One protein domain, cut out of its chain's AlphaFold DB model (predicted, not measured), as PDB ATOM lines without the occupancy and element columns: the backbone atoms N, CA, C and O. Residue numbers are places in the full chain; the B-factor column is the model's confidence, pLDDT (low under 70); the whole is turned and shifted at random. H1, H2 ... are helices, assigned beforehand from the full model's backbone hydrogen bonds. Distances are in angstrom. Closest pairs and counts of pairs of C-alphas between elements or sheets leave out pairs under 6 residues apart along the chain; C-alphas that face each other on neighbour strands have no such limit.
ATOM      1  N   LEU A  33     -75.434  94.637  68.473       89.81
ATOM      2  CA  LEU A  33     -74.866  93.294  68.521       89.81
ATOM      3  C   LEU A  33     -73.893  93.065  67.358       89.81
ATOM      4  O   LEU A  33     -72.756  92.664  67.599       89.81
ATOM      5  N   ARG A  34     -74.293  93.386  66.116       90.69
ATOM      6  CA  ARG A  34     -73.408  93.275  64.943       90.69
ATOM      7  C   ARG A  34     -72.127  94.076  65.147       90.69
ATOM      8  O   ARG A  34     -71.042  93.557  64.914       90.69
ATOM      9  N   LYS A  35     -72.247  95.334  65.574       91.44
ATOM     10  CA  LYS A  35     -71.096  96.218  65.782       91.44
ATOM     11  C   LYS A  35     -70.120  95.633  66.804       91.44
ATOM     12  O   LYS A  35     -68.925  95.571  66.529       91.44
ATOM     13  N   LYS A  36     -70.623  95.183  67.957       92.88
ATOM     14  CA  LYS A  36     -69.801  94.584  69.020       92.88
ATOM     15  C   LYS A  36     -69.134  93.288  68.567       92.88
ATOM     16  O   LYS A  36     -67.963  93.089  68.854       92.88
ATOM     17  N   MET A  37     -69.849  92.450  67.819       91.56
ATOM     18  CA  MET A  37     -69.294  91.222  67.253       91.56
ATOM     19  C   MET A  37     -68.176  91.496  66.251       91.56
ATOM     20  O   MET A  37     -67.107  90.921  66.388       91.56
ATOM     21  N   LEU A  38     -68.395  92.389  65.282       91.12
ATOM     22  CA  LEU A  38     -67.364  92.736  64.302       91.12
ATOM     23  C   LEU A  38     -66.136  93.355  64.974       91.12
ATOM     24  O   LEU A  38     -65.024  93.000  64.624       91.12
ATOM     25  N   THR A  39     -66.343  94.209  65.981       91.75
ATOM     26  CA  THR A  39     -65.240  94.785  66.769       91.75
ATOM     27  C   THR A  39     -64.447  93.695  67.484       91.75
ATOM     28  O   THR A  39     -63.227  93.704  67.446       91.75
ATOM     29  N   PHE A  40     -65.129  92.751  68.139       92.56
ATOM     30  CA  PHE A  40     -64.459  91.648  68.817       92.56
ATOM     31  C   PHE A  40     -63.670  90.781  67.831       92.56
ATOM     32  O   PHE A  40     -62.498  90.534  68.075       92.56
ATOM     33  N   ARG A  41     -64.293  90.378  66.713       92.25
ATOM     34  CA  ARG A  41     -63.663  89.570  65.657       92.25
ATOM     35  C   ARG A  41     -62.397  90.217  65.099       92.25
ATOM     36  O   ARG A  41     -61.428  89.505  64.902       92.25
ATOM     37  N   ASP A  42     -62.428  91.529  64.881       90.88
ATOM     38  CA  ASP A  42     -61.297  92.330  64.399       90.88
ATOM     39  C   ASP A  42     -60.117  92.300  65.381       90.88
ATOM     40  O   ASP A  42     -58.992  92.056  64.986       90.88
ATOM     41  N   ILE A  43     -60.374  92.442  66.685       89.00
ATOM     42  CA  ILE A  43     -59.311  92.489  67.708       89.00
ATOM     43  C   ILE A  43     -58.619  91.137  67.923       89.00
ATOM     44  O   ILE A  43     -57.486  91.102  68.390       89.00
ATOM     45  N   ILE A  44     -59.311  90.028  67.658       88.94
ATOM     46  CA  ILE A  44     -58.749  88.674  67.790       88.94
ATOM     47  C   ILE A  44     -58.433  88.034  66.430       88.94
ATOM     48  O   ILE A  44     -58.327  86.810  66.357       88.94
ATOM     49  N   ASP A  45     -58.347  88.846  65.370       88.25
ATOM     50  CA  ASP A  45     -57.993  88.447  64.002       88.25
ATOM     51  C   ASP A  45     -58.788  87.246  63.451       88.25
ATOM     52  O   ASP A  45     -58.258  86.362  62.773       88.25
ATOM     53  N   LEU A  46     -60.100  87.194  63.720       87.94
ATOM     54  CA  LEU A  46     -60.971  86.190  63.101       87.94
ATOM     55  C   LEU A  46     -61.227  86.508  61.616       87.94
ATOM     56  O   LEU A  46     -61.280  87.682  61.242       87.94
ATOM     57  N   PRO A  47     -61.492  85.490  60.768       85.31
ATOM     58  CA  PRO A  47     -61.744  85.685  59.341       85.31
ATOM     59  C   PRO A  47     -62.791  86.778  59.051       85.31
ATOM     60  O   PRO A  47     -63.773  86.903  59.785       85.31
ATOM     61  N   PRO A  48     -62.658  87.581  57.985       76.38
ATOM     62  CA  PRO A  48     -63.670  88.578  57.654       76.38
ATOM     63  C   PRO A  48     -65.027  87.916  57.370       76.38
ATOM     64  O   PRO A  48     -65.123  87.017  56.539       76.38
ATOM     65  N   CYS A  49     -66.089  88.378  58.033       73.38
ATOM     66  CA  CYS A  49     -67.456  88.013  57.660       73.38
ATOM     67  C   CYS A  49     -68.037  89.031  56.683       73.38
ATOM     68  O   CYS A  49     -67.819  90.239  56.822       73.38
ATOM     69  N   ASP A  50     -68.890  88.559  55.777       69.75
ATOM     70  CA  ASP A  50     -69.707  89.434  54.946       69.75
ATOM     71  C   ASP A  50     -70.604  90.302  55.837       69.75
ATOM     72  O   ASP A  50     -71.578  89.850  56.441       69.75
ATOM     73  N   GLY A  51     -70.300  91.601  55.910       61.56
ATOM     74  CA  GLY A  51     -71.057  92.564  56.720       61.56
ATOM     75  C   GLY A  51     -72.539  92.695  56.326       61.56
ATOM     76  O   GLY A  51     -73.316  93.327  57.047       61.56
ATOM     77  N   SER A  52     -72.934  92.098  55.194       70.06
ATOM     78  CA  SER A  52     -74.308  91.976  54.705       70.06
ATOM     79  C   SER A  52     -75.059  90.734  55.192       70.06
ATOM     80  O   SER A  52     -76.286  90.728  55.082       70.06
ATOM     81  N   SER A  53     -74.386  89.717  55.743       78.00
ATOM     82  CA  SER A  53     -75.042  88.493  56.220       78.00
ATOM     83  C   SER A  53     -76.017  88.790  57.359       78.00
ATOM     84  O   SER A  53     -75.731  89.648  58.205       78.00
ATOM     85  N   PRO A  54     -77.186  88.129  57.417       82.62
ATOM     86  CA  PRO A  54     -78.127  88.281  58.519       82.62
ATOM     87  C   PRO A  54     -77.451  87.958  59.861       82.62
ATOM     88  O   PRO A  54     -76.533  87.150  59.933       82.62
ATOM     89  N   ILE A  55     -77.907  88.586  60.954       85.12
ATOM     90  CA  ILE A  55     -77.209  88.495  62.251       85.12
ATOM     91  C   ILE A  55     -77.010  87.049  62.722       85.12
ATOM     92  O   ILE A  55     -76.045  86.764  63.411       85.12
ATOM     93  N   HIS A  56     -77.942  86.154  62.384       84.50
ATOM     94  CA  HIS A  56     -77.917  84.775  62.849       84.50
ATOM     95  C   HIS A  56     -76.754  84.006  62.210       84.50
ATOM     96  O   HIS A  56     -76.088  83.250  62.905       84.50
ATOM     97  N   GLU A  57     -76.453  84.270  60.933       85.06
ATOM     98  CA  GLU A  57     -75.264  83.747  60.252       85.06
ATOM     99  C   GLU A  57     -73.991  84.326  60.859       85.06
ATOM    100  O   GLU A  57     -73.054  83.584  61.119       85.06
ATOM    101  N   LEU A  58     -73.969  85.631  61.166       88.19
ATOM    102  CA  LEU A  58     -72.813  86.247  61.825       88.19
ATOM    103  C   LEU A  58     -72.547  85.615  63.200       88.19
ATOM    104  O   LEU A  58     -71.397  85.352  63.551       88.19
ATOM    105  N   VAL A  59     -73.604  85.373  63.980       88.75
ATOM    106  CA  VAL A  59     -73.547  84.723  65.298       88.75
ATOM    107  C   VAL A  59     -72.988  83.308  65.181       88.75
ATOM    108  O   VAL A  59     -72.019  83.000  65.870       88.75
ATOM    109  N   LEU A  60     -73.535  82.488  64.281       86.25
ATOM    110  CA  LEU A  60     -73.080  81.110  64.079       86.25
ATOM    111  C   LEU A  60     -71.655  81.044  63.522       86.25
ATOM    112  O   LEU A  60     -70.832  80.329  64.084       86.25
ATOM    113  N   GLY A  61     -71.332  81.851  62.508       86.56
ATOM    114  CA  GLY A  61     -69.979  81.929  61.953       86.56
ATOM    115  C   GLY A  61     -68.955  82.342  63.008       86.56
ATOM    116  O   GLY A  61     -67.876  81.780  63.085       86.56
ATOM    117  N   THR A  62     -69.315  83.242  63.930       89.81
ATOM    118  CA  THR A  62     -68.421  83.605  65.046       89.81
ATOM    119  C   THR A  62     -68.192  82.466  66.025       89.81
ATOM    120  O   THR A  62     -67.082  82.326  66.524       89.81
ATOM    121  N   VAL A  63     -69.198  81.636  66.292       89.50
ATOM    122  CA  VAL A  63     -69.009  80.433  67.116       89.50
ATOM    123  C   VAL A  63     -68.101  79.428  66.407       89.50
ATOM    124  O   VAL A  63     -67.211  78.864  67.041       89.50
ATOM    125  N   GLU A  64     -68.292  79.235  65.102       87.75
ATOM    126  CA  GLU A  64     -67.471  78.341  64.281       87.75
ATOM    127  C   GLU A  64     -66.007  78.798  64.225       87.75
ATOM    128  O   GLU A  64     -65.099  78.014  64.497       87.75
ATOM    129  N   ASP A  65     -65.769  80.082  63.977       90.06
ATOM    130  CA  ASP A  65     -64.423  80.649  63.935       90.06
ATOM    131  C   ASP A  65     -63.732  80.603  65.304       90.06
ATOM    132  O   ASP A  65     -62.546  80.289  65.392       90.06
ATOM    133  N   LEU A  66     -64.474  80.834  66.396       90.12
ATOM    134  CA  LEU A  66     -63.949  80.672  67.754       90.12
ATOM    135  C   LEU A  66     -63.581  79.221  68.071       90.12
ATOM    136  O   LEU A  66     -62.608  78.987  68.785       90.12
ATOM    137  N   HIS A  67     -64.325  78.246  67.549       88.06
ATOM    138  CA  HIS A  67     -63.955  76.838  67.662       88.06
ATOM    139  C   HIS A  67     -62.708  76.497  66.859       88.06
ATOM    140  O   HIS A  67     -61.847  75.783  67.365       88.06
ATOM    141  N   ASN A  68     -62.588  77.019  65.641       87.62
ATOM    142  CA  ASN A  68     -61.399  76.806  64.822       87.62
ATOM    143  C   ASN A  68     -60.149  77.406  65.485       87.62
ATOM    144  O   ASN A  68     -59.085  76.792  65.441       87.62
ATOM    145  N   LEU A  69     -60.291  78.561  66.144       87.06
ATOM    146  CA  LEU A  69     -59.200  79.216  66.866       87.06
ATOM    147  C   LEU A  69     -58.884  78.541  68.217       87.06
ATOM    148  O   LEU A  69     -57.722  78.454  68.604       87.06
ATOM    149  N   TYR A  70     -59.898  78.027  68.924       87.31
ATOM    150  CA  TYR A  70     -59.758  77.396  70.245       87.31
ATOM    151  C   TYR A  70     -60.472  76.027  70.338       87.31
ATOM    152  O   TYR A  70     -61.423  75.865  71.116       87.31
ATOM    153  N   PRO A  71     -60.001  74.999  69.607       85.19
ATOM    154  CA  PRO A  71     -60.721  73.730  69.453       85.19
ATOM    155  C   PRO A  71     -60.810  72.894  70.738       85.19
ATOM    156  O   PRO A  71     -61.745  72.113  70.900       85.19
ATOM    157  N   SER A  72     -59.867  73.067  71.669       80.25
ATOM    158  CA  SER A  72     -59.861  72.399  72.981       80.25
ATOM    159  C   SER A  72     -60.754  73.079  74.025       80.25
ATOM    160  O   SER A  72     -61.026  72.496  75.073       80.25
ATOM    161  N   VAL A  73     -61.209  74.306  73.753       85.31
ATOM    162  CA  VAL A  73     -61.941  75.157  74.703       85.31
ATOM    163  C   VAL A  73     -63.407  75.302  74.310       85.31
ATOM    164  O   VAL A  73     -64.280  75.301  75.176       85.31
ATOM    165  N   VAL A  74     -63.690  75.425  73.012       85.38
ATOM    166  CA  VAL A  74     -65.048  75.546  72.475       85.38
ATOM    167  C   VAL A  74     -65.450  74.188  71.891       85.38
ATOM    168  O   VAL A  74     -64.909  73.802  70.858       85.38
ATOM    169  N   PRO A  75     -66.368  73.423  72.514       76.50
ATOM    170  CA  PRO A  75     -66.735  72.101  72.015       76.50
ATOM    171  C   PRO A  75     -67.416  72.155  70.644       76.50
ATOM    172  O   PRO A  75     -68.343  72.934  70.430       76.50
ATOM    173  N   ARG A  76     -67.047  71.228  69.750       67.88
ATOM    174  CA  ARG A  76     -67.664  71.068  68.417       67.88
ATOM    175  C   ARG A  76     -69.174  70.788  68.464       67.88
ATOM    176  O   ARG A  76     -69.876  71.053  67.496       67.88
ATOM    177  N   ILE A  77     -69.682  70.303  69.601       63.75
ATOM    178  CA  ILE A  77     -71.110  70.036  69.846       63.75
ATOM    179  C   ILE A  77     -71.964  71.309  69.675       63.75
ATOM    180  O   ILE A  77     -73.118  71.210  69.268       63.75
ATOM    181  N   LEU A  78     -71.393  72.502  69.894       63.16
ATOM    182  CA  LEU A  78     -72.071  73.785  69.658       63.16
ATOM    183  C   LEU A  78     -72.302  74.118  68.165       63.16
ATOM    184  O   LEU A  78     -72.956  75.115  67.867       63.16
ATOM    185  N   ILE A  79     -71.766  73.316  67.235       61.97
ATOM    186  CA  ILE A  79     -71.604  73.653  65.804       61.97
ATOM    187  C   ILE A  79     -72.328  72.647  64.894       61.97
ATOM    188  O   ILE A  79     -72.180  72.692  63.677       61.97
ATOM    189  N   ASN A  80     -73.103  71.705  65.444       58.47
ATOM    190  CA  ASN A  80     -73.735  70.654  64.639       58.47
ATOM    191  C   ASN A  80     -74.510  71.242  63.436       58.47
ATOM    192  O   ASN A  80     -75.446  72.028  63.582       58.47
ATOM    193  N   SER A  81     -74.084  70.842  62.233       49.75
ATOM    194  CA  SER A  81     -74.320  71.522  60.951       49.75
ATOM    195  C   SER A  81     -75.710  71.319  60.332       49.75
ATOM    196  O   SER A  81     -75.923  71.681  59.178       49.75
ATOM    197  N   GLU A  82     -76.679  70.759  61.058       51.56
ATOM    198  CA  GLU A  82     -78.062  70.585  60.575       51.56
ATOM    199  C   GLU A  82     -79.001  71.720  61.007       51.56
ATOM    200  O   GLU A  82     -80.221  71.582  61.074       51.56
ATOM    201  N   MET A  83     -78.456  72.900  61.280       49.97
ATOM    202  CA  MET A  83     -79.221  74.020  61.817       49.97
ATOM    203  C   MET A  83     -79.604  75.042  60.742       49.97
ATOM    204  O   MET A  83     -79.408  76.243  60.881       49.97
ATOM    205  N   LYS A  84     -80.300  74.578  59.697       48.00
ATOM    206  CA  LYS A  84     -81.085  75.464  58.810       48.00
ATOM    207  C   LYS A  84     -82.369  75.991  59.492       48.00
ATOM    208  O   LYS A  84     -83.197  76.624  58.843       48.00
ATOM    209  N   GLY A  85     -82.536  75.718  60.795       52.78
ATOM    210  CA  GLY A  85     -83.725  76.022  61.597       52.78
ATOM    211  C   GLY A  85     -83.464  76.488  63.038       52.78
ATOM    212  O   GLY A  85     -84.407  76.516  63.826       52.78
ATOM    213  N   THR A  86     -82.235  76.861  63.420       62.97
ATOM    214  CA  THR A  86     -81.981  77.432  64.756       62.97
ATOM    215  C   THR A  86     -82.659  78.770  64.948       62.97
ATOM    216  O   THR A  86     -82.491  79.693  64.149       62.97
ATOM    217  N   SER A  87     -83.354  78.916  66.073       74.69
ATOM    218  CA  SER A  87     -83.820  80.232  66.499       74.69
ATOM    219  C   SER A  87     -82.627  81.126  66.858       74.69
ATOM    220  O   SER A  87     -81.602  80.658  67.355       74.69
ATOM    221  N   ILE A  88     -82.761  82.441  66.657       79.50
ATOM    222  CA  ILE A  88     -81.732  83.419  67.051       79.50
ATOM    223  C   ILE A  88     -81.351  83.302  68.538       79.50
ATOM    224  O   ILE A  88     -80.206  83.549  68.890       79.50
ATOM    225  N   ASN A  89     -82.285  82.871  69.394       80.19
ATOM    226  CA  ASN A  89     -82.035  82.639  70.817       80.19
ATOM    227  C   ASN A  89     -81.001  81.527  71.031       80.19
ATOM    228  O   ASN A  89     -80.065  81.717  71.794       80.19
ATOM    229  N   GLN A  90     -81.123  80.410  70.310       82.56
ATOM    230  CA  GLN A  90     -80.156  79.310  70.388       82.56
ATOM    231  C   GLN A  90     -78.779  79.738  69.874       82.56
ATOM    232  O   GLN A  90     -77.773  79.457  70.510       82.56
ATOM    233  N   GLY A  91     -78.722  80.491  68.769       84.31
ATOM    234  CA  GLY A  91     -77.452  81.033  68.276       84.31
ATOM    235  C   GLY A  91     -76.772  81.962  69.292       84.31
ATOM    236  O   GLY A  91     -75.565  81.877  69.504       84.31
ATOM    237  N   LEU A  92     -77.545  82.834  69.945       87.25
ATOM    238  CA  LEU A  92     -77.040  83.731  70.989       87.25
ATOM    239  C   LEU A  92     -76.550  82.976  72.226       87.25
ATOM    240  O   LEU A  92     -75.534  83.360  72.801       87.25
ATOM    241  N   ASP A  93     -77.240  81.908  72.610       85.06
ATOM    242  CA  ASP A  93     -76.839  81.037  73.712       85.06
ATOM    243  C   ASP A  93     -75.520  80.305  73.415       85.06
ATOM    244  O   ASP A  93     -74.586  80.320  74.223       85.06
ATOM    245  N   HIS A  94     -75.387  79.773  72.199       86.38
ATOM    246  CA  HIS A  94     -74.147  79.157  71.739       86.38
ATOM    247  C   HIS A  94     -72.981  80.153  71.733       86.38
ATOM    248  O   HIS A  94     -71.887  79.836  72.204       86.38
ATOM    249  N   LEU A  95     -73.219  81.383  71.269       89.50
ATOM    250  CA  LEU A  95     -72.218  82.448  71.294       89.50
ATOM    251  C   LEU A  95     -71.828  82.840  72.718       89.50
ATOM    252  O   LEU A  95     -70.643  82.999  73.002       89.50
ATOM    253  N   TYR A  96     -72.800  82.977  73.621       89.25
ATOM    254  CA  TYR A  96     -72.523  83.262  75.026       89.25
ATOM    255  C   TYR A  96     -71.636  82.180  75.646       89.25
ATOM    256  O   TYR A  96     -70.634  82.494  76.290       89.25
ATOM    257  N   THR A  97     -71.982  80.916  75.408       87.56
ATOM    258  CA  THR A  97     -71.256  79.756  75.925       87.56
ATOM    259  C   THR A  97     -69.839  79.689  75.360       87.56
ATOM    260  O   THR A  97     -68.892  79.549  76.130       87.56
ATOM    261  N   ALA A  98     -69.657  79.891  74.051       89.50
ATOM    262  CA  ALA A  98     -68.333  79.934  73.427       89.50
ATOM    263  C   ALA A  98     -67.459  81.064  74.003       89.50
ATOM    264  O   ALA A  98     -66.324  80.825  74.413       89.50
ATOM    265  N   LEU A  99     -68.000  82.284  74.113       90.62
ATOM    266  CA  LEU A  99     -67.295  83.428  74.705       90.62
ATOM    267  C   LEU A  99     -66.968  83.211  76.186       90.62
ATOM    268  O   LEU A  99     -65.937  83.685  76.663       90.62
ATOM    269  N   LYS A 100     -67.845  82.525  76.928       88.75
ATOM    270  CA  LYS A 100     -67.588  82.144  78.318       88.75
ATOM    271  C   LYS A 100     -66.409  81.183  78.392       88.75
ATOM    272  O   LYS A 100     -65.443  81.523  79.062       88.75
ATOM    273  N   SER A 101     -66.431  80.081  77.647       88.50
ATOM    274  CA  SER A 101     -65.340  79.100  77.654       88.50
ATOM    275  C   SER A 101     -63.995  79.715  77.255       88.50
ATOM    276  O   SER A 101     -62.988  79.466  77.917       88.50
TER     277      SER A 101
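Overview. This is residues 33 to 101 of the 616 residues of an uncharacterized protein of Carpinus fangiana (UniProt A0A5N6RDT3). Three helices, H1, H2 and H4, run the same way with H2 in the middle, while the short H3 packs on H2 on the side away from H1. H1 and H4 are apart. The printed part has 69 residues with four named helices, H1 to H4 in chain order, and no named strand, all helix in class. It is compact, with a radius of gyration of the C-alphas of 11.2 A and spans of 27 by 25 by 17 A.

Along the chain. H1 is residues 33 to 43, 15.6 A long, from C-alpha 33 at (-74.866, 93.294, 68.521). H2 is residues 55 to 69, 20.8 A. H3 is residues 76 to 79. H4 is residues 88 to 101, 20.0 A, ending at C-alpha 101 at (-65.340, 79.100, 77.654).

Arrangement. H1 touches H2, the hub, at a shallow tilt of 25 degrees, closest C-alphas Arg 34 and Ile 55, 6.7 A. H3 touches H2, closest C-alphas Glu 64 and Ile 79, 6.4 A. H4 touches H2 at a shallow tilt of 26 degrees, closest C-alphas Val 63 and Leu 95, 5.6 A. In H1, H2 and H4 every O i to N i+4 pair is within hydrogen-bond range; H3 is too short for one.

Size, cuts and confidence. The printed part has no cut. The link H1 to H2 is long. Residues 50 to 51 and 76 to 86 have pLDDT under 70.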